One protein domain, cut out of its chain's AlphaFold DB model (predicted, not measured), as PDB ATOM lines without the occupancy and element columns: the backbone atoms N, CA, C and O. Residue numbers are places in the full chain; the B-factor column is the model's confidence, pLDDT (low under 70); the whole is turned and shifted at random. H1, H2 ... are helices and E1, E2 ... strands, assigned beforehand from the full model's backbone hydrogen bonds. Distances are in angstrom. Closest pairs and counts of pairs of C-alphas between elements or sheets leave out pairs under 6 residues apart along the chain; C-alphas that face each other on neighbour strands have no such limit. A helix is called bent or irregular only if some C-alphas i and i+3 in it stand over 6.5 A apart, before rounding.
ATOM      1  N   TYR A   4      -3.688  13.054 -17.561       59.25
ATOM      2  CA  TYR A   4      -3.809  11.669 -18.019       59.25
ATOM      3  C   TYR A   4      -3.373  10.614 -16.996       59.25
ATOM      4  O   TYR A   4      -3.935   9.524 -16.968       59.25
ATOM      5  N   THR A   5      -2.385  10.914 -16.149       62.75
ATOM      6  CA  THR A   5      -1.948   9.993 -15.089       62.75
ATOM      7  C   THR A   5      -3.044   9.843 -14.039       62.75
ATOM      8  O   THR A   5      -3.331   8.735 -13.614       62.75
ATOM      9  N   HIS A   6      -3.712  10.943 -13.685       67.75
ATOM     10  CA  HIS A   6      -4.771  10.914 -12.684       67.75
ATOM     11  C   HIS A   6      -6.020  10.166 -13.168       67.75
ATOM     12  O   HIS A   6      -6.569   9.363 -12.420       67.75
ATOM     13  N   LEU A   7      -6.431  10.377 -14.424       70.44
ATOM     14  CA  LEU A   7      -7.534   9.636 -15.043       70.44
ATOM     15  C   LEU A   7      -7.235   8.129 -15.099       70.44
ATOM     16  O   LEU A   7      -8.058   7.321 -14.675       70.44
ATOM     17  N   LYS A   8      -6.025   7.754 -15.532       73.25
ATOM     18  CA  LYS A   8      -5.566   6.359 -15.551       73.25
ATOM     19  C   LYS A   8      -5.641   5.705 -14.168       73.25
ATOM     20  O   LYS A   8      -6.156   4.598 -14.056       73.25
ATOM     21  N   ASP A   9      -5.181   6.391 -13.124       75.69
ATOM     22  CA  ASP A   9      -5.218   5.860 -11.757       75.69
ATOM     23  C   ASP A   9      -6.657   5.635 -11.262       75.69
ATOM     24  O   ASP A   9      -6.926   4.658 -10.563       75.69
ATOM     25  N   GLN A  10      -7.596   6.516 -11.626       75.06
ATOM     26  CA  GLN A  10      -9.006   6.367 -11.256       75.06
ATOM     27  C   GLN A  10      -9.680   5.202 -11.986       75.06
ATOM     28  O   GLN A  10     -10.430   4.456 -11.359       75.06
ATOM     29  N   ILE A  11      -9.372   5.018 -13.270       76.00
ATOM     30  CA  ILE A  11      -9.864   3.897 -14.075       76.00
ATOM     31  C   ILE A  11      -9.340   2.567 -13.522       76.00
ATOM     32  O   ILE A  11     -10.127   1.665 -13.249       76.00
ATOM     33  N   ILE A  12      -8.029   2.469 -13.267       77.25
ATOM     34  CA  ILE A  12      -7.422   1.283 -12.642       77.25
ATOM     35  C   ILE A  12      -8.086   1.003 -11.292       77.25
ATOM     36  O   ILE A  12      -8.499  -0.118 -11.017       77.25
ATOM     37  N   ALA A  13      -8.250   2.028 -10.450       76.81
ATOM     38  CA  ALA A  13      -8.864   1.859  -9.139       76.81
ATOM     39  C   ALA A  13     -10.336   1.422  -9.203       76.81
ATOM     40  O   ALA A  13     -10.776   0.725  -8.289       76.81
ATOM     41  N   PHE A  14     -11.089   1.847 -10.222       76.06
ATOM     42  CA  PHE A  14     -12.462   1.403 -10.450       76.06
ATOM     43  C   PHE A  14     -12.493  -0.088 -10.782       76.06
ATOM     44  O   PHE A  14     -13.089  -0.850 -10.024       76.06
ATOM     45  N   PHE A  15     -11.773  -0.525 -11.817       73.50
ATOM     46  CA  PHE A  15     -11.784  -1.929 -12.238       73.50
ATOM     47  C   PHE A  15     -11.205  -2.871 -11.180       73.50
ATOM     48  O   PHE A  15     -11.781  -3.919 -10.899       73.50
ATOM     49  N   THR A  16     -10.138  -2.470 -10.484       73.62
ATOM     50  CA  THR A  16      -9.574  -3.284  -9.399       73.62
ATOM     51  C   THR A  16     -10.513  -3.426  -8.200       73.62
ATOM     52  O   THR A  16     -10.490  -4.453  -7.531       73.62
ATOM     53  N   LYS A  17     -11.333  -2.415  -7.882       73.62
ATOM     54  CA  LYS A  17     -12.220  -2.463  -6.701       73.62
ATOM     55  C   LYS A  17     -13.628  -2.957  -7.003       73.62
ATOM     56  O   LYS A  17     -14.224  -3.566  -6.125       73.62
ATOM     57  N   GLY A  18     -14.157  -2.635  -8.181       66.94
ATOM     58  CA  GLY A  18     -15.501  -3.012  -8.617       66.94
ATOM     59  C   GLY A  18     -15.550  -4.422  -9.195       66.94
ATOM     60  O   GLY A  18     -16.449  -5.175  -8.850       66.94
ATOM     61  N   TYR A  19     -14.534  -4.796  -9.978       67.81
ATOM     62  CA  TYR A  19     -14.487  -6.056 -10.735       67.81
ATOM     63  C   TYR A  19     -13.354  -6.979 -10.262       67.81
ATOM     64  O   TYR A  19     -13.038  -7.971 -10.900       67.81
ATOM     65  N   CYS A  20     -12.721  -6.647  -9.128       65.69
ATOM     66  CA  CYS A  20     -11.615  -7.400  -8.528       65.69
ATOM     67  C   CYS A  20     -10.395  -7.602  -9.442       65.69
ATOM     68  O   CYS A  20      -9.604  -8.497  -9.208       65.69
ATOM     69  N   ILE A  21     -10.183  -6.743 -10.436       68.62
ATOM     70  CA  ILE A  21      -9.167  -6.984 -11.467       68.62
ATOM     71  C   ILE A  21      -7.769  -6.595 -11.009       68.62
ATOM     72  O   ILE A  21      -7.518  -5.459 -10.583       68.62
ATOM     73  N   SER A  22      -6.825  -7.513 -11.187       70.38
ATOM     74  CA  SER A  22      -5.405  -7.264 -10.945       70.38
ATOM     75  C   SER A  22      -4.882  -6.059 -11.771       70.38
ATOM     76  O   SER A  22      -5.000  -6.061 -12.998       70.38
ATOM     77  N   PRO A  23      -4.301  -5.005 -11.149       68.88
ATOM     78  CA  PRO A  23      -3.914  -3.764 -11.841       68.88
ATOM     79  C   PRO A  23      -2.960  -3.931 -13.032       68.88
ATOM     80  O   PRO A  23      -2.948  -3.106 -13.941       68.88
ATOM     81  N   ASP A  24      -2.128  -4.970 -13.013       70.00
ATOM     82  CA  ASP A  24      -1.171  -5.331 -14.061       70.00
ATOM     83  C   ASP A  24      -1.828  -5.936 -15.310       70.00
ATOM     84  O   ASP A  24      -1.210  -5.932 -16.375       70.00
ATOM     85  N   LYS A  25      -3.086  -6.383 -15.206       65.81
ATOM     86  CA  LYS A  25      -3.908  -6.840 -16.336       65.81
ATOM     87  C   LYS A  25      -4.689  -5.715 -17.024       65.81
ATOM     88  O   LYS A  25      -5.358  -5.958 -18.024       65.81
ATOM     89  N   ILE A  26      -4.616  -4.484 -16.513       66.94
ATOM     90  CA  ILE A  26      -5.315  -3.331 -17.090       66.94
ATOM     91  C   ILE A  26      -4.380  -2.604 -18.060       66.94
ATOM     92  O   ILE A  26      -3.463  -1.883 -17.648       66.94
ATOM     93  N   VAL A  27      -4.635  -2.748 -19.361       65.25
ATOM     94  CA  VAL A  27      -3.902  -2.034 -20.410       65.25
ATOM     95  C   VAL A  27      -4.750  -0.863 -20.908       65.25
ATOM     96  O   VAL A  27      -5.853  -1.028 -21.415       65.25
ATOM     97  N   ILE A  28      -4.222   0.355 -20.750       63.94
ATOM     98  CA  ILE A  28      -4.828   1.573 -21.303       63.94
ATOM     99  C   ILE A  28      -3.930   2.057 -22.435       63.94
ATOM    100  O   ILE A  28      -2.904   2.702 -22.187       63.94
ATOM    101  N   GLU A  29      -4.307   1.732 -23.664       58.12
ATOM    102  CA  GLU A  29      -3.633   2.168 -24.882       58.12
ATOM    103  C   GLU A  29      -4.675   2.748 -25.846       58.12
ATOM    104  O   GLU A  29      -5.796   2.262 -25.904       58.12
ATOM    105  N   PRO A  30      -4.351   3.789 -26.630       54.38
ATOM    106  CA  PRO A  30      -5.216   4.159 -27.745       54.38
ATOM    107  C   PRO A  30      -5.412   2.924 -28.631       54.38
ATOM    108  O   PRO A  30      -4.398   2.308 -28.975       54.38
ATOM    109  N   LEU A  31      -6.649   2.580 -29.019       53.56
ATOM    110  CA  LEU A  31      -6.975   1.467 -29.933       53.56
ATOM    111  C   LEU A  31      -6.444   1.747 -31.352       53.56
ATOM    112  O   LEU A  31      -7.159   1.839 -32.337       53.56
ATOM    113  N   LYS A  32      -5.135   1.940 -31.493       43.16
ATOM    114  CA  LYS A  32      -4.491   2.421 -32.714       43.16
ATOM    115  C   LYS A  32      -4.321   1.315 -33.757       43.16
ATOM    116  O   LYS A  32      -3.932   1.613 -34.879       43.16
ATOM    117  N   ARG A  33      -4.541   0.049 -33.384       38.38
ATOM    118  CA  ARG A  33      -4.210  -1.120 -34.214       38.38
ATOM    119  C   ARG A  33      -5.388  -1.737 -34.968       38.38
ATOM    120  O   ARG A  33      -5.140  -2.314 -36.019       38.38
ATOM    121  N   ASP A  34      -6.630  -1.570 -34.514       44.88
ATOM    122  CA  ASP A  34      -7.777  -2.266 -35.127       44.88
ATOM    123  C   ASP A  34      -8.664  -1.377 -36.014       44.88
ATOM    124  O   ASP A  34      -9.394  -1.881 -36.866       44.88
ATOM    125  N   TYR A  35      -8.506  -0.051 -35.962       47.25
ATOM    126  CA  TYR A  35      -9.161   0.856 -36.913       47.25
ATOM    127  C   TYR A  35      -8.654   0.721 -38.355       47.25
ATOM    128  O   TYR A  35      -9.441   0.847 -39.293       47.25
ATOM    129  N   GLU A  36      -7.377   0.372 -38.555       47.00
ATOM    130  CA  GLU A  36      -6.848   0.003 -39.880       47.00
ATOM    131  C   GLU A  36      -7.520  -1.272 -40.417       47.00
ATOM    132  O   GLU A  36      -7.726  -1.413 -41.623       47.00
ATOM    133  N   ARG A  37      -7.919  -2.181 -39.519       44.44
ATOM    134  CA  ARG A  37      -8.602  -3.439 -39.839       44.44
ATOM    135  C   ARG A  37     -10.081  -3.221 -40.186       44.44
ATOM    136  O   ARG A  37     -10.618  -3.947 -41.017       44.44
ATOM    137  N   LEU A  38     -10.696  -2.187 -39.607       46.81
ATOM    138  CA  LEU A  38     -12.049  -1.703 -39.911       46.81
ATOM    139  C   LEU A  38     -12.090  -0.653 -41.045       46.81
ATOM    140  O   LEU A  38     -13.170  -0.243 -41.467       46.81
ATOM    141  N   GLY A  39     -10.936  -0.218 -41.569       47.47
ATOM    142  CA  GLY A  39     -10.842   0.765 -42.658       47.47
ATOM    143  C   GLY A  39     -11.215   2.201 -42.263       47.47
ATOM    144  O   GLY A  39     -11.593   2.998 -43.124       47.47
ATOM    145  N   ILE A  40     -11.129   2.538 -40.975       47.75
ATOM    146  CA  ILE A  40     -11.503   3.846 -40.430       47.75
ATOM    147  C   ILE A  40     -10.224   4.660 -40.203       47.75
ATOM    148  O   ILE A  40      -9.413   4.352 -39.334       47.75
ATOM    149  N   ASP A  41     -10.033   5.710 -40.999       41.69
ATOM    150  CA  ASP A  41      -8.874   6.601 -40.896       41.69
ATOM    151  C   ASP A  41      -9.077   7.559 -39.708       41.69
ATOM    152  O   ASP A  41      -9.806   8.551 -39.817       41.69
ATOM    153  N   TYR A  42      -8.506   7.234 -38.541       46.12
ATOM    154  CA  TYR A  42      -8.660   8.052 -37.335       46.12
ATOM    155  C   TYR A  42      -7.331   8.610 -36.819       46.12
ATOM    156  O   TYR A  42      -6.472   7.917 -36.275       46.12
ATOM    157  N   VAL A  43      -7.202   9.932 -36.940       37.94
ATOM    158  CA  VAL A  43      -6.130  10.745 -36.361       37.94
ATOM    159  C   VAL A  43      -6.691  11.472 -35.139       37.94
ATOM    160  O   VAL A  43      -6.854  12.687 -35.162       37.94
ATOM    161  N   ASN A  44      -7.022  10.760 -34.058       39.31
ATOM    162  CA  ASN A  44      -7.036  11.384 -32.733       39.31
ATOM    163  C   ASN A  44      -6.994  10.389 -31.572       39.31
ATOM    164  O   ASN A  44      -7.453   9.260 -31.657       39.31
ATOM    165  N   LYS A  45      -6.345  10.847 -30.503       42.16
ATOM    166  CA  LYS A  45      -5.829  10.094 -29.356       42.16
ATOM    167  C   LYS A  45      -6.913   9.772 -28.314       42.16
ATOM    168  O   LYS A  45      -6.792  10.229 -27.177       42.16
ATOM    169  N   SER A  46      -7.953   9.031 -28.669       47.41
ATOM    170  CA  SER A  46      -8.839   8.463 -27.647       47.41
ATOM    171  C   SER A  46      -8.098   7.289 -27.002       47.41
ATOM    172  O   SER A  46      -7.553   6.433 -27.696       47.41
ATOM    173  N   LEU A  47      -7.904   7.360 -25.684       51.41
ATOM    174  CA  LEU A  47      -7.416   6.231 -24.899       51.41
ATOM    175  C   LEU A  47      -8.603   5.299 -24.764       51.41
ATOM    176  O   LEU A  47      -9.643   5.739 -24.300       51.41
ATOM    177  N   ASP A  48      -8.435   4.051 -25.137       67.81
ATOM    178  CA  ASP A  48      -9.441   3.032 -24.917       67.81
ATOM    179  C   ASP A  48      -8.816   2.004 -23.967       67.81
ATOM    180  O   ASP A  48      -7.590   1.939 -23.797       67.81
ATOM    181  N   LEU A  49      -9.643   1.286 -23.226       65.88
ATOM    182  CA  LEU A  49      -9.166   0.302 -22.265       65.88
ATOM    183  C   LEU A  49      -9.448  -1.089 -22.804       65.88
ATOM    184  O   LEU A  49     -10.570  -1.391 -23.203       65.88
ATOM    185  N   VAL A  50      -8.416  -1.925 -22.748       61.25
ATOM    186  CA  VAL A  50      -8.534  -3.372 -22.874       61.25
ATOM    187  C   VAL A  50      -7.940  -3.958 -21.596       61.25
ATOM    188  O   VAL A  50      -6.729  -3.920 -21.371       61.25
ATOM    189  N   GLY A  51      -8.808  -4.408 -20.700       62.78
ATOM    190  CA  GLY A  51      -8.435  -5.111 -19.475       62.78
ATOM    191  C   GLY A  51      -8.726  -6.595 -19.614       62.78
ATOM    192  O   GLY A  51      -9.481  -6.997 -20.489       62.78
ATOM    193  N   VAL A  52      -8.142  -7.410 -18.748       63.53
ATOM    194  CA  VAL A  52      -8.593  -8.789 -18.546       63.53
ATOM    195  C   VAL A  52      -8.904  -8.937 -17.073       63.53
ATOM    196  O   VAL A  52      -8.076  -8.540 -16.248       63.53
ATOM    197  N   ASP A  53     -10.073  -9.462 -16.740       66.06
ATOM    198  CA  ASP A  53     -10.442  -9.676 -15.352       66.06
ATOM    199  C   ASP A  53      -9.691 -10.860 -14.715       66.06
ATOM    200  O   ASP A  53      -8.705 -11.405 -15.244       66.06
ATOM    201  N   ASP A  54     -10.071 -11.198 -13.488       61.38
ATOM    202  CA  ASP A  54      -9.432 -12.285 -12.759       61.38
ATOM    203  C   ASP A  54      -9.787 -13.673 -13.319       61.38
ATOM    204  O   ASP A  54      -8.943 -14.573 -13.223       61.38
ATOM    205  N   ASP A  55     -10.931 -13.809 -13.990       67.00
ATOM    206  CA  ASP A  55     -11.409 -15.035 -14.638       67.00
ATOM    207  C   ASP A  55     -10.841 -15.220 -16.057       67.00
ATOM    208  O   ASP A  55     -10.790 -16.339 -16.577       67.00
ATOM    209  N   GLY A  56     -10.275 -14.159 -16.632       67.12
ATOM    210  CA  GLY A  56      -9.664 -14.176 -17.958       67.12
ATOM    211  C   GLY A  56     -10.534 -13.537 -19.035       67.12
ATOM    212  O   GLY A  56     -10.129 -13.559 -20.201       67.12
ATOM    213  N   ASP A  57     -11.669 -12.952 -18.653       72.31
ATOM    214  CA  ASP A  57     -12.599 -12.301 -19.562       72.31
ATOM    215  C   ASP A  57     -12.121 -10.895 -19.909       72.31
ATOM    216  O   ASP A  57     -11.503 -10.177 -19.114       72.31
ATOM    217  N   LEU A  58     -12.353 -10.518 -21.162       74.81
ATOM    218  CA  LEU A  58     -11.867  -9.266 -21.707       74.81
ATOM    219  C   LEU A  58     -12.802  -8.125 -21.313       74.81
ATOM    220  O   LEU A  58     -13.984  -8.123 -21.639       74.81
ATOM    221  N   LEU A  59     -12.240  -7.098 -20.690       77.75
ATOM    222  CA  LEU A  59     -12.927  -5.844 -20.458       77.75
ATOM    223  C   LEU A  59     -12.639  -4.852 -21.570       77.75
ATOM    224  O   LEU A  59     -11.491  -4.443 -21.768       77.75
ATOM    225  N   ILE A  60     -13.702  -4.391 -22.214       83.69
ATOM    226  CA  ILE A  60     -13.653  -3.336 -23.218       83.69
ATOM    227  C   ILE A  60     -14.191  -2.050 -22.611       83.69
ATOM    228  O   ILE A  60     -15.298  -2.035 -22.078       83.69
ATOM    229  N   ALA A  61     -13.430  -0.958 -22.704       82.81
ATOM    230  CA  ALA A  61     -13.955   0.360 -22.376       82.81
ATOM    231  C   ALA A  61     -13.606   1.422 -23.416       82.81
ATOM    232  O   ALA A  61     -12.456   1.559 -23.837       82.81
ATOM    233  N   GLU A  62     -14.599   2.240 -23.735       85.25
ATOM    234  CA  GLU A  62     -14.456   3.476 -24.488       85.25
ATOM    235  C   GLU A  62     -14.359   4.652 -23.511       85.25
ATOM    236  O   GLU A  62     -15.271   4.893 -22.715       85.25
ATOM    237  N   ILE A  63     -13.262   5.413 -23.566       83.31
ATOM    238  CA  ILE A  63     -13.068   6.565 -22.675       83.31
ATOM    239  C   ILE A  63     -13.324   7.855 -23.447       83.31
ATOM    240  O   ILE A  63     -12.589   8.211 -24.372       83.31
ATOM    241  N   LYS A  64     -14.311   8.633 -22.999       83.75
ATOM    242  CA  LYS A  64     -14.543   9.995 -23.480       83.75
ATOM    243  C   LYS A  64     -14.091  11.008 -22.443       83.75
ATOM    244  O   LYS A  64     -14.619  11.089 -21.334       83.75
ATOM    245  N   ASN A  65     -13.109  11.819 -22.827       80.00
ATOM    246  CA  ASN A  65     -12.709  12.962 -22.015       80.00
ATOM    247  C   ASN A  65     -13.702  14.126 -22.175       80.00
ATOM    248  O   ASN A  65     -14.343  14.273 -23.221       80.00
ATOM    249  N   TYR A  66     -13.749  15.012 -21.177       79.75
ATOM    250  CA  TYR A  66     -14.703  16.128 -21.129       79.75
ATOM    251  C   TYR A  66     -14.694  16.991 -22.402       79.75
ATOM    252  O   TYR A  66     -15.734  17.467 -22.863       79.75
ATOM    253  N   ARG A  67     -13.508  17.214 -22.984       78.00
ATOM    254  CA  ARG A  67     -13.356  18.073 -24.161       78.00
ATOM    255  C   ARG A  67     -13.926  17.417 -25.415       78.00
ATOM    256  O   ARG A  67     -14.641  18.082 -26.157       78.00
ATOM    257  N   GLU A  68     -13.641  16.135 -25.624       78.62
ATOM    258  CA  GLU A  68     -14.177  15.356 -26.742       78.62
ATOM    259  C   GLU A  68     -15.706  15.298 -26.672       78.62
ATOM    260  O   GLU A  68     -16.382  15.636 -27.644       78.62
ATOM    261  N   SER A  69     -16.254  14.989 -25.495       81.88
ATOM    262  CA  SER A  69     -17.700  14.976 -25.262       81.88
ATOM    263  C   SER A  69     -18.334  16.345 -25.523       81.88
ATOM    264  O   SER A  69     -19.401  16.460 -26.117       81.88
ATOM    265  N   LYS A  70     -17.671  17.435 -25.141       81.81
ATOM    266  CA  LYS A  70     -18.219  18.777 -25.359       81.81
ATOM    267  C   LYS A  70     -18.192  19.216 -26.824       81.81
ATOM    268  O   LYS A  70     -19.126  19.876 -27.275       81.81
ATOM    269  N   GLU A  71     -17.111  18.919 -27.540       81.44
ATOM    270  CA  GLU A  71     -16.871  19.439 -28.891       81.44
ATOM    271  C   GLU A  71     -17.481  18.543 -29.985       81.44
ATOM    272  O   GLU A  71     -17.890  19.056 -31.029       81.44
ATOM    273  N   SER A  72     -17.601  17.232 -29.743       81.62
ATOM    274  CA  SER A  72     -17.854  16.250 -30.805       81.62
ATOM    275  C   SER A  72     -19.166  15.471 -30.690       81.62
ATOM    276  O   SER A  72     -19.537  14.834 -31.676       81.62
ATOM    277  N   VAL A  73     -19.926  15.549 -29.588       84.56
ATOM    278  CA  VAL A  73     -21.133  14.710 -29.386       84.56
ATOM    279  C   VAL A  73     -22.095  14.749 -30.580       84.56
ATOM    280  O   VAL A  73     -22.407  13.717 -31.165       84.56
ATOM    281  N   SER A  74     -22.516  15.934 -31.031       79.12
ATOM    282  CA  SER A  74     -23.440  16.029 -32.180       79.12
ATOM    283  C   SER A  74     -22.814  15.567 -33.510       79.12
ATOM    284  O   SER A  74     -23.527  15.162 -34.433       79.12
ATOM    285  N   SER A  75     -21.484  15.625 -33.626       85.19
ATOM    286  CA  SER A  75     -20.767  15.177 -34.824       85.19
ATOM    287  C   SER A  75     -20.750  13.652 -34.948       85.19
ATOM    288  O   SER A  75     -20.845  13.147 -36.068       85.19
ATOM    289  N   TRP A  76     -20.745  12.928 -33.821       88.00
ATOM    290  CA  TRP A  76     -20.780  11.465 -33.804       88.00
ATOM    291  C   TRP A  76     -22.024  10.931 -34.498       88.00
ATOM    292  O   TRP A  76     -21.900  10.160 -35.442       88.00
ATOM    293  N   TRP A  77     -23.215  11.420 -34.140       89.38
ATOM    294  CA  TRP A  77     -24.456  10.982 -34.790       89.38
ATOM    295  C   TRP A  77     -24.429  11.175 -36.308       89.38
ATOM    296  O   TRP A  77     -24.829  10.294 -37.066       89.38
ATOM    297  N   SER A  78     -23.941  12.328 -36.770       87.69
ATOM    298  CA  SER A  78     -23.870  12.625 -38.205       87.69
ATOM    299  C   SER A  78     -22.904  11.690 -38.934       87.69
ATOM    300  O   SER A  78     -23.203  11.235 -40.039       87.69
ATOM    301  N   TRP A  79     -21.761  11.394 -38.313       87.38
ATOM    302  CA  TRP A  79     -20.776  10.463 -38.847       87.38
ATOM    303  C   TRP A  79     -21.331   9.035 -38.885       87.38
ATOM    304  O   TRP A  79     -21.383   8.428 -39.954       87.38
ATOM    305  N   TRP A  80     -21.865   8.542 -37.768       86.88
ATOM    306  CA  TRP A  80     -22.451   7.205 -37.659       86.88
ATOM    307  C   TRP A  80     -23.623   7.008 -38.614       86.88
ATOM    308  O   TRP A  80     -23.703   5.992 -39.299       86.88
ATOM    309  N   LYS A  81     -24.485   8.014 -38.770       85.88
ATOM    310  CA  LYS A  81     -25.542   7.988 -39.785       85.88
ATOM    311  C   LYS A  81     -24.978   7.774 -41.192       85.88
ATOM    312  O   LYS A  81     -25.528   6.985 -41.954       85.88
ATOM    313  N   LYS A  82     -23.906   8.487 -41.549       85.88
ATOM    314  CA  LYS A  82     -23.294   8.417 -42.882       85.88
ATOM    315  C   LYS A  82     -22.621   7.066 -43.143       85.88
ATOM    316  O   LYS A  82     -22.663   6.597 -44.276       85.88
ATOM    317  N   HIS A  83     -21.989   6.485 -42.129       82.50
ATOM    318  CA  HIS A  83     -21.122   5.317 -42.291       82.50
ATOM    319  C   HIS A  83     -21.797   3.982 -41.927       82.50
ATOM    320  O   HIS A  83     -21.471   2.970 -42.534       82.50
ATOM    321  N   HIS A  84     -22.783   3.989 -41.025       78.88
ATOM    322  CA  HIS A  84     -23.390   2.777 -40.452       78.88
ATOM    323  C   HIS A  84     -24.927   2.766 -40.510       78.88
ATOM    324  O   HIS A  84     -25.557   1.900 -39.914       78.88
ATOM    325  N   GLN A  85     -25.549   3.726 -41.211       81.50
ATOM    326  CA  GLN A  85     -27.002   3.772 -41.458       81.50
ATOM    327  C   GLN A  85     -27.871   3.679 -40.188       81.50
ATOM    328  O   GLN A  85     -29.039   3.316 -40.264       81.50
ATOM    329  N   ILE A  86     -27.348   4.090 -39.026       81.31
ATOM    330  CA  ILE A  86     -27.942   3.741 -37.721       81.31
ATOM    331  C   ILE A  86     -29.410   4.156 -37.584       81.31
ATOM    332  O   ILE A  86     -30.164   3.476 -36.908       81.31
ATOM    333  N   HIS A  87     -29.836   5.223 -38.272       79.88
ATOM    334  CA  HIS A  87     -31.221   5.702 -38.270       79.88
ATOM    335  C   HIS A  87     -32.261   4.682 -38.749       79.88
ATOM    336  O   HIS A  87     -33.418   4.814 -38.370       79.88
ATOM    337  N   ASP A  88     -31.866   3.691 -39.552       82.56
ATOM    338  CA  ASP A  88     -32.772   2.651 -40.049       82.56
ATOM    339  C   ASP A  88     -33.126   1.641 -38.947       82.56
ATOM    340  O   ASP A  88     -34.092   0.894 -39.077       82.56
ATOM    341  N   ARG A  89     -32.352   1.632 -37.851       83.69
ATOM    342  CA  ARG A  89     -32.543   0.768 -36.679       83.69
ATOM    343  C   ARG A  89     -33.424   1.400 -35.599       83.69
ATOM    344  O   ARG A  89     -33.744   0.723 -34.634       83.69
ATOM    345  N   TYR A  90     -33.795   2.673 -35.750       88.19
ATOM    346  CA  TYR A  90     -34.503   3.443 -34.726       88.19
ATOM    347  C   TYR A  90     -35.804   4.036 -35.249       88.19
ATOM    348  O   TYR A  90     -35.937   4.369 -36.432       88.19
ATOM    349  N   SER A  91     -36.759   4.247 -34.349       87.06
ATOM    350  CA  SER A  91     -38.024   4.885 -34.679       87.06
ATOM    351  C   SER A  91     -37.877   6.363 -35.080       87.06
ATOM    352  O   SER A  91     -36.859   7.043 -34.892       87.06
ATOM    353  N   ASN A  92     -38.964   6.920 -35.621       82.75
ATOM    354  CA  ASN A  92     -39.062   8.357 -35.889       82.75
ATOM    355  C   ASN A  92     -39.039   9.212 -34.609       82.75
ATOM    356  O   ASN A  92     -38.736  10.405 -34.690       82.75
ATOM    357  N   GLU A  93     -39.334   8.628 -33.446       79.81
ATOM    358  CA  GLU A  93     -39.327   9.334 -32.166       79.81
ATOM    359  C   GLU A  93     -37.896   9.696 -31.757       79.81
ATOM    360  O   GLU A  93     -37.606  10.874 -31.532       79.81
ATOM    361  N   VAL A  94     -36.958   8.747 -31.839       83.25
ATOM    362  CA  VAL A  94     -35.514   8.995 -31.647       83.25
ATOM    363  C   VAL A  94     -34.991  10.043 -32.635       83.25
ATOM    364  O   VAL A  94     -34.213  10.944 -32.295       83.25
ATOM    365  N   ASN A  95     -35.480  10.003 -33.877       80.44
ATOM    366  CA  ASN A  95     -35.131  10.983 -34.905       80.44
ATOM    367  C   ASN A  95     -35.609  12.408 -34.580       80.44
ATOM    368  O   ASN A  95     -35.079  13.366 -35.152       80.44
ATOM    369  N   SER A  96     -36.531  12.589 -33.635       84.94
ATOM    370  CA  SER A  96     -36.995  13.904 -33.183       84.94
ATOM    371  C   SER A  96     -36.156  14.495 -32.036       84.94
ATOM    372  O   SER A  96     -36.213  15.702 -31.788       84.94
ATOM    373  N   CYS A  97     -35.309  13.692 -31.380       87.56
ATOM    374  CA  CYS A  97     -34.507  14.120 -30.232       87.56
ATOM    375  C   CYS A  97     -33.460  15.202 -30.568       87.56
ATOM    376  O   CYS A  97     -33.042  15.394 -31.721       87.56
ATOM    377  N   LYS A  98     -32.979  15.894 -29.523       87.69
ATOM    378  CA  LYS A  98     -31.889  16.885 -29.612       87.69
ATOM    379  C   LYS A  98     -30.588  16.239 -30.112       87.69
ATOM    380  O   LYS A  98     -30.326  15.069 -29.845       87.69
ATOM    381  N   GLY A  99     -29.731  17.037 -30.760       87.25
ATOM    382  CA  GLY A  99     -28.433  16.585 -31.285       87.25
ATOM    383  C   GLY A  99     -27.506  15.963 -30.232       87.25
ATOM    384  O   GLY A  99     -26.803  15.008 -30.541       87.25
ATOM    385  N   ASN A 100     -27.565  16.437 -28.981       90.19
ATOM    386  CA  ASN A 100     -26.744  15.892 -27.896       90.19
ATOM    387  C   ASN A 100     -27.122  14.452 -27.523       90.19
ATOM    388  O   ASN A 100     -26.242  13.608 -27.429       90.19
ATOM    389  N   ILE A 101     -28.417  14.167 -27.353       92.44
ATOM    390  CA  ILE A 101     -28.906  12.819 -27.005       92.44
ATOM    391  C   ILE A 101     -28.548  11.839 -28.121       92.44
ATOM    392  O   ILE A 101     -27.952  10.799 -27.877       92.44
ATOM    393  N   LYS A 102     -28.814  12.233 -29.370       91.12
ATOM    394  CA  LYS A 102     -28.420  11.476 -30.560       91.12
ATOM    395  C   LYS A 102     -26.926  11.163 -30.574       91.12
ATOM    396  O   LYS A 102     -26.533  10.030 -30.800       91.12
ATOM    397  N   GLY A 103     -26.085  12.155 -30.298       91.62
ATOM    398  CA  GLY A 103     -24.645  11.944 -30.208       91.62
ATOM    399  C   GLY A 103     -24.255  10.838 -29.227       91.62
ATOM    400  O   GLY A 103     -23.433   9.996 -29.570       91.62
ATOM    401  N   TRP A 104     -24.889  10.797 -28.055       92.75
ATOM    402  CA  TRP A 104     -24.652   9.753 -27.057       92.75
ATOM    403  C   TRP A 104     -25.179   8.381 -27.470       92.75
ATOM    404  O   TRP A 104     -24.466   7.401 -27.288       92.75
ATOM    405  N   ILE A 105     -26.348   8.308 -28.114       91.75
ATOM    406  CA  ILE A 105     -26.849   7.058 -28.712       91.75
ATOM    407  C   ILE A 105     -25.819   6.492 -29.702       91.75
ATOM    408  O   ILE A 105     -25.511   5.307 -29.665       91.75
ATOM    409  N   ALA A 106     -25.233   7.343 -30.553       90.38
ATOM    410  CA  ALA A 106     -24.196   6.919 -31.497       90.38
ATOM    411  C   ALA A 106     -22.877   6.503 -30.825       90.38
ATOM    412  O   ALA A 106     -22.196   5.625 -31.345       90.38
ATOM    413  N   ALA A 107     -22.502   7.115 -29.700       89.75
ATOM    414  CA  ALA A 107     -21.338   6.665 -28.937       89.75
ATOM    415  C   ALA A 107     -21.568   5.250 -28.379       89.75
ATOM    416  O   ALA A 107     -20.721   4.383 -28.534       89.75
ATOM    417  N   ILE A 108     -22.751   5.004 -27.816       90.75
ATOM    418  CA  ILE A 108     -23.090   3.753 -27.134       90.75
ATOM    419  C   ILE A 108     -23.407   2.616 -28.127       90.75
ATOM    420  O   ILE A 108     -22.683   1.631 -28.185       90.75
ATOM    421  N   ASP A 109     -24.457   2.709 -28.947       89.94
ATOM    422  CA  ASP A 109     -24.845   1.621 -29.878       89.94
ATOM    423  C   ASP A 109     -24.059   1.644 -31.205       89.94
ATOM    424  O   ASP A 109     -24.155   0.731 -32.026       89.94
ATOM    425  N   GLY A 110     -23.286   2.697 -31.455       87.31
ATOM    426  CA  GLY A 110     -22.361   2.739 -32.580       87.31
ATOM    427  C   GLY A 110     -20.977   2.276 -32.158       87.31
ATOM    428  O   GLY A 110     -20.594   1.131 -32.383       87.31
ATOM    429  N   GLN A 111     -20.221   3.193 -31.556       84.94
ATOM    430  CA  GLN A 111     -18.787   3.015 -31.348       84.94
ATOM    431  C   GLN A 111     -18.463   1.915 -30.338       84.94
ATOM    432  O   GLN A 111     -17.737   0.982 -30.685       84.94
ATOM    433  N   LEU A 112     -19.030   1.987 -29.133       87.50
ATOM    434  CA  LEU A 112     -18.781   0.986 -28.098       87.50
ATOM    435  C   LEU A 112     -19.254  -0.408 -28.535       87.50
ATOM    436  O   LEU A 112     -18.562  -1.395 -28.297       87.50
ATOM    437  N   LYS A 113     -20.380  -0.493 -29.251       86.62
ATOM    438  CA  LYS A 113     -20.881  -1.758 -29.804       86.62
ATOM    439  C   LYS A 113     -19.930  -2.372 -30.825       86.62
ATOM    440  O   LYS A 113     -19.653  -3.566 -30.756       86.62
ATOM    441  N   ASP A 114     -19.411  -1.571 -31.755       83.56
ATOM    442  CA  ASP A 114     -18.443  -2.043 -32.748       83.56
ATOM    443  C   ASP A 114     -17.159  -2.549 -32.072       83.56
ATOM    444  O   ASP A 114     -16.579  -3.539 -32.525       83.56
ATOM    445  N   TYR A 115     -16.741  -1.933 -30.960       81.56
ATOM    446  CA  TYR A 115     -15.653  -2.467 -30.139       81.56
ATOM    447  C   TYR A 115     -16.013  -3.815 -29.521       81.56
ATOM    448  O   TYR A 115     -15.242  -4.759 -29.660       81.56
ATOM    449  N   CYS A 116     -17.183  -3.936 -28.894       83.62
ATOM    450  CA  CYS A 116     -17.616  -5.196 -28.291       83.62
ATOM    451  C   CYS A 116     -17.647  -6.334 -29.329       83.62
ATOM    452  O   CYS A 116     -17.085  -7.402 -29.096       83.62
ATOM    453  N   ILE A 117     -18.158  -6.064 -30.536       83.19
ATOM    454  CA  ILE A 117     -18.152  -7.012 -31.661       83.19
ATOM    455  C   ILE A 117     -16.727  -7.383 -32.087       83.19
ATOM    456  O   ILE A 117     -16.430  -8.563 -32.273       83.19
ATOM    457  N   ALA A 118     -15.841  -6.399 -32.269       79.88
ATOM    458  CA  ALA A 118     -14.468  -6.639 -32.718       79.88
ATOM    459  C   ALA A 118     -13.662  -7.507 -31.739       79.88
ATOM    460  O   ALA A 118     -12.718  -8.186 -32.150       79.88
ATOM    461  N   TYR A 119     -14.049  -7.477 -30.466       77.88
ATOM    462  CA  TYR A 119     -13.417  -8.196 -29.372       77.88
ATOM    463  C   TYR A 119     -14.236  -9.391 -28.861       77.88
ATOM    464  O   TYR A 119     -13.866  -9.978 -27.848       77.88
ATOM    465  N   GLU A 120     -15.294  -9.779 -29.581       83.81
ATOM    466  CA  GLU A 120     -16.126 -10.954 -29.289       83.81
ATOM    467  C   GLU A 120     -16.717 -10.958 -27.862       83.81
ATOM    468  O   GLU A 120     -16.833 -12.008 -27.236       83.81
ATOM    469  N   THR A 121     -17.121  -9.784 -27.365       84.69
ATOM    470  CA  THR A 121     -17.812  -9.601 -26.077       84.69
ATOM    471  C   THR A 121     -19.212  -9.014 -26.282       84.69
ATOM    472  O   THR A 121     -19.476  -8.315 -27.265       84.69
ATOM    473  N   ASP A 122     -20.126  -9.308 -25.364       89.62
ATOM    474  CA  ASP A 122     -21.462  -8.718 -25.259       89.62
ATOM    475  C   ASP A 122     -21.517  -7.541 -24.276       89.62
ATOM    476  O   ASP A 122     -22.486  -6.786 -24.304       89.62
ATOM    477  N   THR A 123     -20.467  -7.316 -23.485       89.06
ATOM    478  CA  THR A 123     -20.408  -6.231 -22.497       89.06
ATOM    479  C   THR A 123     -19.248  -5.271 -22.754       89.06
ATOM    480  O   THR A 123     -18.129  -5.670 -23.096       89.06
ATOM    481  N   GLY A 124     -19.502  -3.978 -22.540       88.88
ATOM    482  CA  GLY A 124     -18.499  -2.919 -22.601       88.88
ATOM    483  C   GLY A 124     -18.798  -1.747 -21.668       88.88
ATOM    484  O   GLY A 124     -19.901  -1.593 -21.154       88.88
ATOM    485  N   PHE A 125     -17.802  -0.886 -21.465       89.31
ATOM    486  CA  PHE A 125     -17.885   0.256 -20.556       89.31
ATOM    487  C   PHE A 125     -17.731   1.584 -21.292       89.31
ATOM    488  O   PHE A 125     -16.708   1.836 -21.925       89.31
ATOM    489  N   LEU A 126     -18.687   2.496 -21.129       89.88
ATOM    490  CA  LEU A 126     -18.502   3.902 -21.477       89.88
ATOM    491  C   LEU A 126     -18.006   4.668 -20.242       89.88
ATOM    492  O   LEU A 126     -18.724   4.830 -19.253       89.88
ATOM    493  N   ILE A 127     -16.770   5.166 -20.307       87.62
ATOM    494  CA  ILE A 127     -16.127   5.922 -19.225       87.62
ATOM    495  C   ILE A 127     -16.123   7.403 -19.588       87.62
ATOM    496  O   ILE A 127     -15.506   7.817 -20.571       87.62
ATOM    497  N   LEU A 128     -16.789   8.219 -18.774       86.25
ATOM    498  CA  LEU A 128     -17.042   9.628 -19.065       86.25
ATOM    499  C   LEU A 128     -16.375  10.535 -18.043       86.25
ATOM    500  O   LEU A 128     -16.763  10.559 -16.877       86.25
ATOM    501  N   GLU A 129     -15.416  11.340 -18.489       85.06
ATOM    502  CA  GLU A 129     -14.877  12.430 -17.681       85.06
ATOM    503  C   GLU A 129     -15.800  13.655 -17.734       85.06
ATOM    504  O   GLU A 129     -16.173  14.129 -18.810       85.06
ATOM    505  N   GLY A 130     -16.120  14.223 -16.573       83.94
ATOM    506  CA  GLY A 130     -17.061  15.333 -16.483       83.94
ATOM    507  C   GLY A 130     -18.511  14.863 -16.551       83.94
ATOM    508  O   GLY A 130     -19.346  15.548 -17.145       83.94
ATOM    509  N   TYR A 131     -18.807  13.679 -16.007       86.56
ATOM    510  CA  TYR A 131     -20.114  13.028 -16.110       86.56
ATOM    511  C   TYR A 131     -21.261  13.944 -15.684       86.56
ATOM    512  O   TYR A 131     -22.272  14.011 -16.378       86.56
ATOM    513  N   SER A 132     -21.087  14.731 -14.622       86.19
ATOM    514  CA  SER A 132     -22.117  15.656 -14.128       86.19
ATOM    515  C   SER A 132     -22.601  16.674 -15.171       86.19
ATOM    516  O   SER A 132     -23.731  17.152 -15.086       86.19
ATOM    517  N   PHE A 133     -21.787  16.996 -16.182       86.06
ATOM    518  CA  PHE A 133     -22.183  17.888 -17.276       86.06
ATOM    519  C   PHE A 133     -23.080  17.217 -18.317       86.06
ATOM    520  O   PHE A 133     -23.785  17.912 -19.056       86.06
ATOM    521  N   PHE A 134     -23.019  15.891 -18.421       87.94
ATOM    522  CA  PHE A 134     -23.661  15.127 -19.484       87.94
ATOM    523  C   PHE A 134     -24.719  14.145 -18.982       87.94
ATOM    524  O   PHE A 134     -25.520  13.726 -19.815       87.94
ATOM    525  N   ASP A 135     -24.755  13.861 -17.676       88.50
ATOM    526  CA  ASP A 135     -25.649  12.933 -16.965       88.50
ATOM    527  C   ASP A 135     -27.048  12.886 -17.588       88.50
ATOM    528  O   ASP A 135     -27.403  11.902 -18.222       88.50
ATOM    529  N   GLU A 136     -27.772  14.010 -17.605       90.94
ATOM    530  CA  GLU A 136     -29.134  14.066 -18.161       90.94
ATOM    531  C   GLU A 136     -29.236  13.583 -19.624       90.94
ATOM    532  O   GLU A 136     -30.207  12.929 -20.001       90.94
ATOM    533  N   ASN A 137     -28.269  13.925 -20.480       91.81
ATOM    534  CA  ASN A 137     -28.304  13.510 -21.886       91.81
ATOM    535  C   ASN A 137     -27.883  12.049 -22.065       91.81
ATOM    536  O   ASN A 137     -28.378  11.409 -22.990       91.81
ATOM    537  N   VAL A 138     -26.973  11.555 -21.222       91.44
ATOM    538  CA  VAL A 138     -26.508  10.163 -21.235       91.44
ATOM    539  C   VAL A 138     -27.615   9.252 -20.717       91.44
ATOM    540  O   VAL A 138     -27.977   8.314 -21.417       91.44
ATOM    541  N   THR A 139     -28.237   9.581 -19.582       91.25
ATOM    542  CA  THR A 139     -29.386   8.844 -19.037       91.25
ATOM    543  C   THR A 139     -30.509   8.743 -20.061       91.25
ATOM    544  O   THR A 139     -30.957   7.648 -20.368       91.25
ATOM    545  N   LYS A 140     -30.895   9.862 -20.685       92.19
ATOM    546  CA  LYS A 140     -31.933   9.857 -21.730       92.19
ATOM    547  C   LYS A 140     -31.558   9.033 -22.955       92.19
ATOM    548  O   LYS A 140     -32.439   8.494 -23.613       92.19
ATOM    549  N   ALA A 141     -30.277   8.993 -23.316       92.38
ATOM    550  CA  ALA A 141     -29.822   8.139 -24.403       92.38
ATOM    551  C   ALA A 141     -29.965   6.659 -24.027       92.38
ATOM    552  O   ALA A 141     -30.482   5.907 -24.841       92.38
ATOM    553  N   CYS A 142     -29.584   6.270 -22.806       91.75
ATOM    554  CA  CYS A 142     -29.737   4.897 -22.307       91.75
ATOM    555  C   CYS A 142     -31.213   4.484 -22.259       91.75
ATOM    556  O   CYS A 142     -31.573   3.485 -22.862       91.75
ATOM    557  N   GLU A 143     -32.085   5.312 -21.676       90.50
ATOM    558  CA  GLU A 143     -33.534   5.054 -21.628       90.50
ATOM    559  C   GLU A 143     -34.129   4.843 -23.031       90.50
ATOM    560  O   GLU A 143     -34.979   3.982 -23.239       90.50
ATOM    561  N   LEU A 144     -33.711   5.639 -24.022       90.94
ATOM    562  CA  LEU A 144     -34.172   5.458 -25.400       90.94
ATOM    563  C   LEU A 144     -33.631   4.175 -26.018       90.94
ATOM    564  O   LEU A 144     -34.361   3.520 -26.752       90.94
ATOM    565  N   LEU A 145     -32.372   3.841 -25.738       90.69
ATOM    566  CA  LEU A 145     -31.764   2.609 -26.209       90.69
ATOM    567  C   LEU A 145     -32.538   1.409 -25.675       90.69
ATOM    568  O   LEU A 145     -33.066   0.696 -26.510       90.69
ATOM    569  N   GLU A 146     -32.744   1.283 -24.361       89.88
ATOM    570  CA  GLU A 146     -33.511   0.188 -23.730       89.88
ATOM    571  C   GLU A 146     -34.905  -0.011 -24.344       89.88
ATOM    572  O   GLU A 146     -35.392  -1.131 -24.478       89.88
ATOM    573  N   ASN A 147     -35.575   1.087 -24.704       88.25
ATOM    574  CA  ASN A 147     -36.929   1.037 -25.252       88.25
ATOM    575  C   ASN A 147     -36.976   0.705 -26.751       88.25
ATOM    576  O   ASN A 147     -37.980   0.177 -27.229       88.25
ATOM    577  N   GLU A 148     -35.943   1.069 -27.509       87.44
ATOM    578  CA  GLU A 148     -35.931   0.960 -28.973       87.44
ATOM    579  C   GLU A 148     -35.189  -0.280 -29.460       87.44
ATOM    580  O   GLU A 148     -35.581  -0.881 -30.462       87.44
ATOM    581  N   ILE A 149     -34.119  -0.653 -28.765       80.75
ATOM    582  CA  ILE A 149     -33.279  -1.799 -29.079       80.75
ATOM    583  C   ILE A 149     -32.898  -2.518 -27.784       80.75
ATOM    584  O   ILE A 149     -32.599  -1.895 -26.780       80.75
ATOM    585  N   ASP A 150     -32.924  -3.844 -27.803       80.19
ATOM    586  CA  ASP A 150     -32.750  -4.672 -26.606       80.19
ATOM    587  C   ASP A 150     -31.295  -4.608 -26.084       80.19
ATOM    588  O   ASP A 150     -30.448  -5.431 -26.426       80.19
ATOM    589  N   ILE A 151     -30.975  -3.548 -25.343       85.38
ATOM    590  CA  ILE A 151     -29.681  -3.263 -24.714       85.38
ATOM    591  C   ILE A 151     -29.964  -2.932 -23.254       85.38
ATOM    592  O   ILE A 151     -30.868  -2.149 -22.966       85.38
ATOM    593  N   GLU A 152     -29.170  -3.495 -22.351       86.69
ATOM    594  CA  GLU A 152     -29.266  -3.249 -20.915       86.69
ATOM    595  C   GLU A 152     -28.122  -2.352 -20.433       86.69
ATOM    596  O   GLU A 152     -27.007  -2.386 -20.966       86.69
ATOM    597  N   PHE A 153     -28.399  -1.548 -19.404       84.81
ATOM    598  CA  PHE A 153     -27.439  -0.604 -18.840       84.81
ATOM    599  C   PHE A 153     -27.363  -0.713 -17.323       84.81
ATOM    600  O   PHE A 153     -28.382  -0.743 -16.632       84.81
ATOM    601  N   GLU A 154     -26.145  -0.636 -16.790       81.12
ATOM    602  CA  GLU A 154     -25.916  -0.453 -15.360       81.12
ATOM    603  C   GLU A 154     -24.966   0.728 -15.126       81.12
ATOM    604  O   GLU A 154     -23.804   0.734 -15.539       81.12
ATOM    605  N   LEU A 155     -25.455   1.772 -14.445       72.56
ATOM    606  CA  LEU A 155     -24.581   2.839 -13.958       72.56
ATOM    607  C   LEU A 155     -23.850   2.335 -12.713       72.56
ATOM    608  O   LEU A 155     -24.386   2.379 -11.604       72.56
ATOM    609  N   THR A 156     -22.607   1.906 -12.890       66.12
ATOM    610  CA  THR A 156     -21.861   1.228 -11.830       66.12
ATOM    611  C   THR A 156     -21.394   2.204 -10.744       66.12
ATOM    612  O   THR A 156     -21.560   1.941  -9.554       66.12
ATOM    613  N   VAL A 157     -20.799   3.352 -11.108       65.50
ATOM    614  CA  VAL A 157     -20.284   4.354 -10.145       65.50
ATOM    615  C   VAL A 157     -20.191   5.746 -10.786       65.50
ATOM    616  O   VAL A 157     -19.693   5.887 -11.901       65.50
ATOM    617  N   SER A 158     -20.534   6.802 -10.030       64.19
ATOM    618  CA  SER A 158     -19.990   8.149 -10.258       64.19
ATOM    619  C   SER A 158     -19.044   8.537  -9.117       64.19
ATOM    620  O   SER A 158     -19.406   8.542  -7.937       64.19
ATOM    621  N   LYS A 159     -17.776   8.813  -9.432       66.38
ATOM    622  CA  LYS A 159     -16.792   9.240  -8.425       66.38
ATOM    623  C   LYS A 159     -15.830  10.241  -9.028       66.38
ATOM    624  O   LYS A 159     -15.326  10.032 -10.121       66.38
ATOM    625  N   ASN A 160     -15.567  11.325  -8.296       73.44
ATOM    626  CA  ASN A 160     -14.707  12.423  -8.750       73.44
ATOM    627  C   ASN A 160     -15.091  12.964 -10.144       73.44
ATOM    628  O   ASN A 160     -14.210  13.320 -10.920       73.44
ATOM    629  N   ASP A 161     -16.394  13.012 -10.446       81.00
ATOM    630  CA  ASP A 161     -16.940  13.455 -11.740       81.00
ATOM    631  C   ASP A 161     -16.587  12.550 -12.937       81.00
ATOM    632  O   ASP A 161     -16.698  12.956 -14.093       81.00
ATOM    633  N   ILE A 162     -16.186  11.304 -12.669       83.19
ATOM    634  CA  ILE A 162     -16.092  10.245 -13.673       83.19
ATOM    635  C   ILE A 162     -17.303   9.330 -13.534       83.19
ATOM    636  O   ILE A 162     -17.580   8.848 -12.431       83.19
ATOM    637  N   GLY A 163     -18.009   9.112 -14.639       86.19
ATOM    638  CA  GLY A 163     -19.098   8.147 -14.751       86.19
ATOM    639  C   GLY A 163     -18.616   6.880 -15.443       86.19
ATOM    640  O   GLY A 163     -17.918   6.963 -16.453       86.19
ATOM    641  N   PHE A 164     -18.986   5.732 -14.889       86.62
ATOM    642  CA  PHE A 164     -18.766   4.417 -15.483       86.62
ATOM    643  C   PHE A 164     -20.132   3.822 -15.803       86.62
ATOM    644  O   PHE A 164     -20.915   3.570 -14.886       86.62
ATOM    645  N   LEU A 165     -20.415   3.669 -17.093       89.81
ATOM    646  CA  LEU A 165     -21.641   3.069 -17.598       89.81
ATOM    647  C   LEU A 165     -21.289   1.718 -18.216       89.81
ATOM    648  O   LEU A 165     -20.601   1.680 -19.235       89.81
ATOM    649  N   GLU A 166     -21.743   0.641 -17.592       90.81
ATOM    650  CA  GLU A 166     -21.701  -0.697 -18.174       90.81
ATOM    651  C   GLU A 166     -22.865  -0.853 -19.154       90.81
ATOM    652  O   GLU A 166     -23.985  -0.406 -18.887       90.81
ATOM    653  N   VAL A 167     -22.575  -1.440 -20.310       92.00
ATOM    654  CA  VAL A 167     -23.516  -1.646 -21.407       92.00
ATOM    655  C   VAL A 167     -23.453  -3.109 -21.814       92.00
ATOM    656  O   VAL A 167     -22.378  -3.583 -22.183       92.00
ATOM    657  N   THR A 168     -24.598  -3.785 -21.802       92.31
ATOM    658  CA  THR A 168     -24.736  -5.178 -22.239       92.31
ATOM    659  C   THR A 168     -25.612  -5.233 -23.484       92.31
ATOM    660  O   THR A 168     -26.758  -4.783 -23.485       92.31
ATOM    661  N   TYR A 169     -25.060  -5.765 -24.570       89.50
ATOM    662  CA  TYR A 169     -25.718  -5.886 -25.864       89.50
ATOM    663  C   TYR A 169     -26.299  -7.291 -26.021       89.50
ATOM    664  O   TYR A 169     -25.552  -8.252 -26.201       89.50
ATOM    665  N   ASN A 170     -27.627  -7.410 -26.040       82.44
ATOM    666  CA  ASN A 170     -28.268  -8.695 -26.303       82.44
ATOM    667  C   ASN A 170     -28.060  -9.065 -27.786       82.44
ATOM    668  O   ASN A 170     -28.423  -8.298 -28.688       82.44
TER     669      ASN A 170
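AT A GLANCE: This is residues 4 to 170 of the 171 residues of an uncharacterized protein of Candidatus Wallbacteria bacterium HGW-Wallbacteria-1 (UniProt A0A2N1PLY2). One strongly twisted sheet of six strands curls round helix H1 on one face, while H5 and H6 cover the other face, making three layers. H3 packs crosswise on H5, and the short H2 lies off the sheet, on the stretch between E1 and E2. The printed part has 167 residues, with named elements in the order H1 E1 H2 E2 E3 H3 H4 H5 E4 H6 E5 E6; the sheet runs E1 E2 E3 E4 E6 E5 and is mixed, as is the class, helices and strands. The whole is compact, with a radius of gyration of the C-alphas of 15.2 A and spans of 45 by 34 by 30 A.

HOW THE PARTS SIT: H1, residues 4 to 18, is on the sheet; its closest C-alphas to edge strand E1, residues 26 to 29, are those of Ile 12 and Ile 26, 6.7 A apart. H2, residues 35 to 38, is not on the sheet. E2, residues 48 to 52, is antiparallel to E1, with N 27 and O 50 at 3.1 A. E2 and E3, residues 58 to 64, form a hairpin, with N 49 and O 61 at 2.9 A. H3, residues 66 to 84, only grazes the sheet and has a kink of 63 degrees near residue 74. H4, residues 86 to 89, is close to H3 but not clearly touching: the closest C-alphas, Lys 81 and His 87, are 6.3 A apart. H5, residues 99 to 118, touches H3, only just about perpendicular at 71 degrees; the closest C-alphas, Val 73 and Gly 103, are 4.5 A apart. E4, residues 123 to 129, is parallel to E3, with N 62 and O 125 at 2.8 A; E3, H3 H4 H5, E4 is a strand-helix-strand unit, two parallel neighbour strands with helices between. H5 has a height over the sheet of 7.3 A and runs slantwise to the strands, at 44 degrees to E4 on the local plane. H6, residues 131 to 148, is on the same face as H5 and touches it; the closest C-alphas, Ile 101 and Asn 137, are 5.2 A apart. E5, residues 151 to 159, and E6, residues 162 to 169, form a hairpin, with N 154 and O 166 at 3.0 A. E4 and E6 are antiparallel, with N 126 and O 165 at 2.8 A. E4, H6, E5 is a split unit with E6 between its strands and a right-handed crossover. Every O i to N i+4 pair is within hydrogen-bond range in H1, but 10 of 15 in H3, 14 of 16 in H5 and 12 of 14 in H6; H2 and H4 are too short for such a pair.

IN THESE COORDINATES: H1 begins at C-alpha 4, (-3.809, 11.669, -18.019), and measures 21.0 A. H3 measures 25.0 A, H5 27.1 A, H6 23.7 A and E5 24.2 A. H3 and H6 are irregular: C-alphas 71 and 74 are 8.1 A apart, and C-alphas 133 and 136 are 8.0 A apart. E6 ends at C-alpha 169, (-25.718, -5.886, -25.864).

THE WHOLE: The two C-alphas farthest apart, Asp 24 and Asn 92, are 45.8 A apart. The printed part has no cut, and no link is long. The mean pLDDT of the printed part is 77.1; 44 residues are under 70, among them residues 25 to 56.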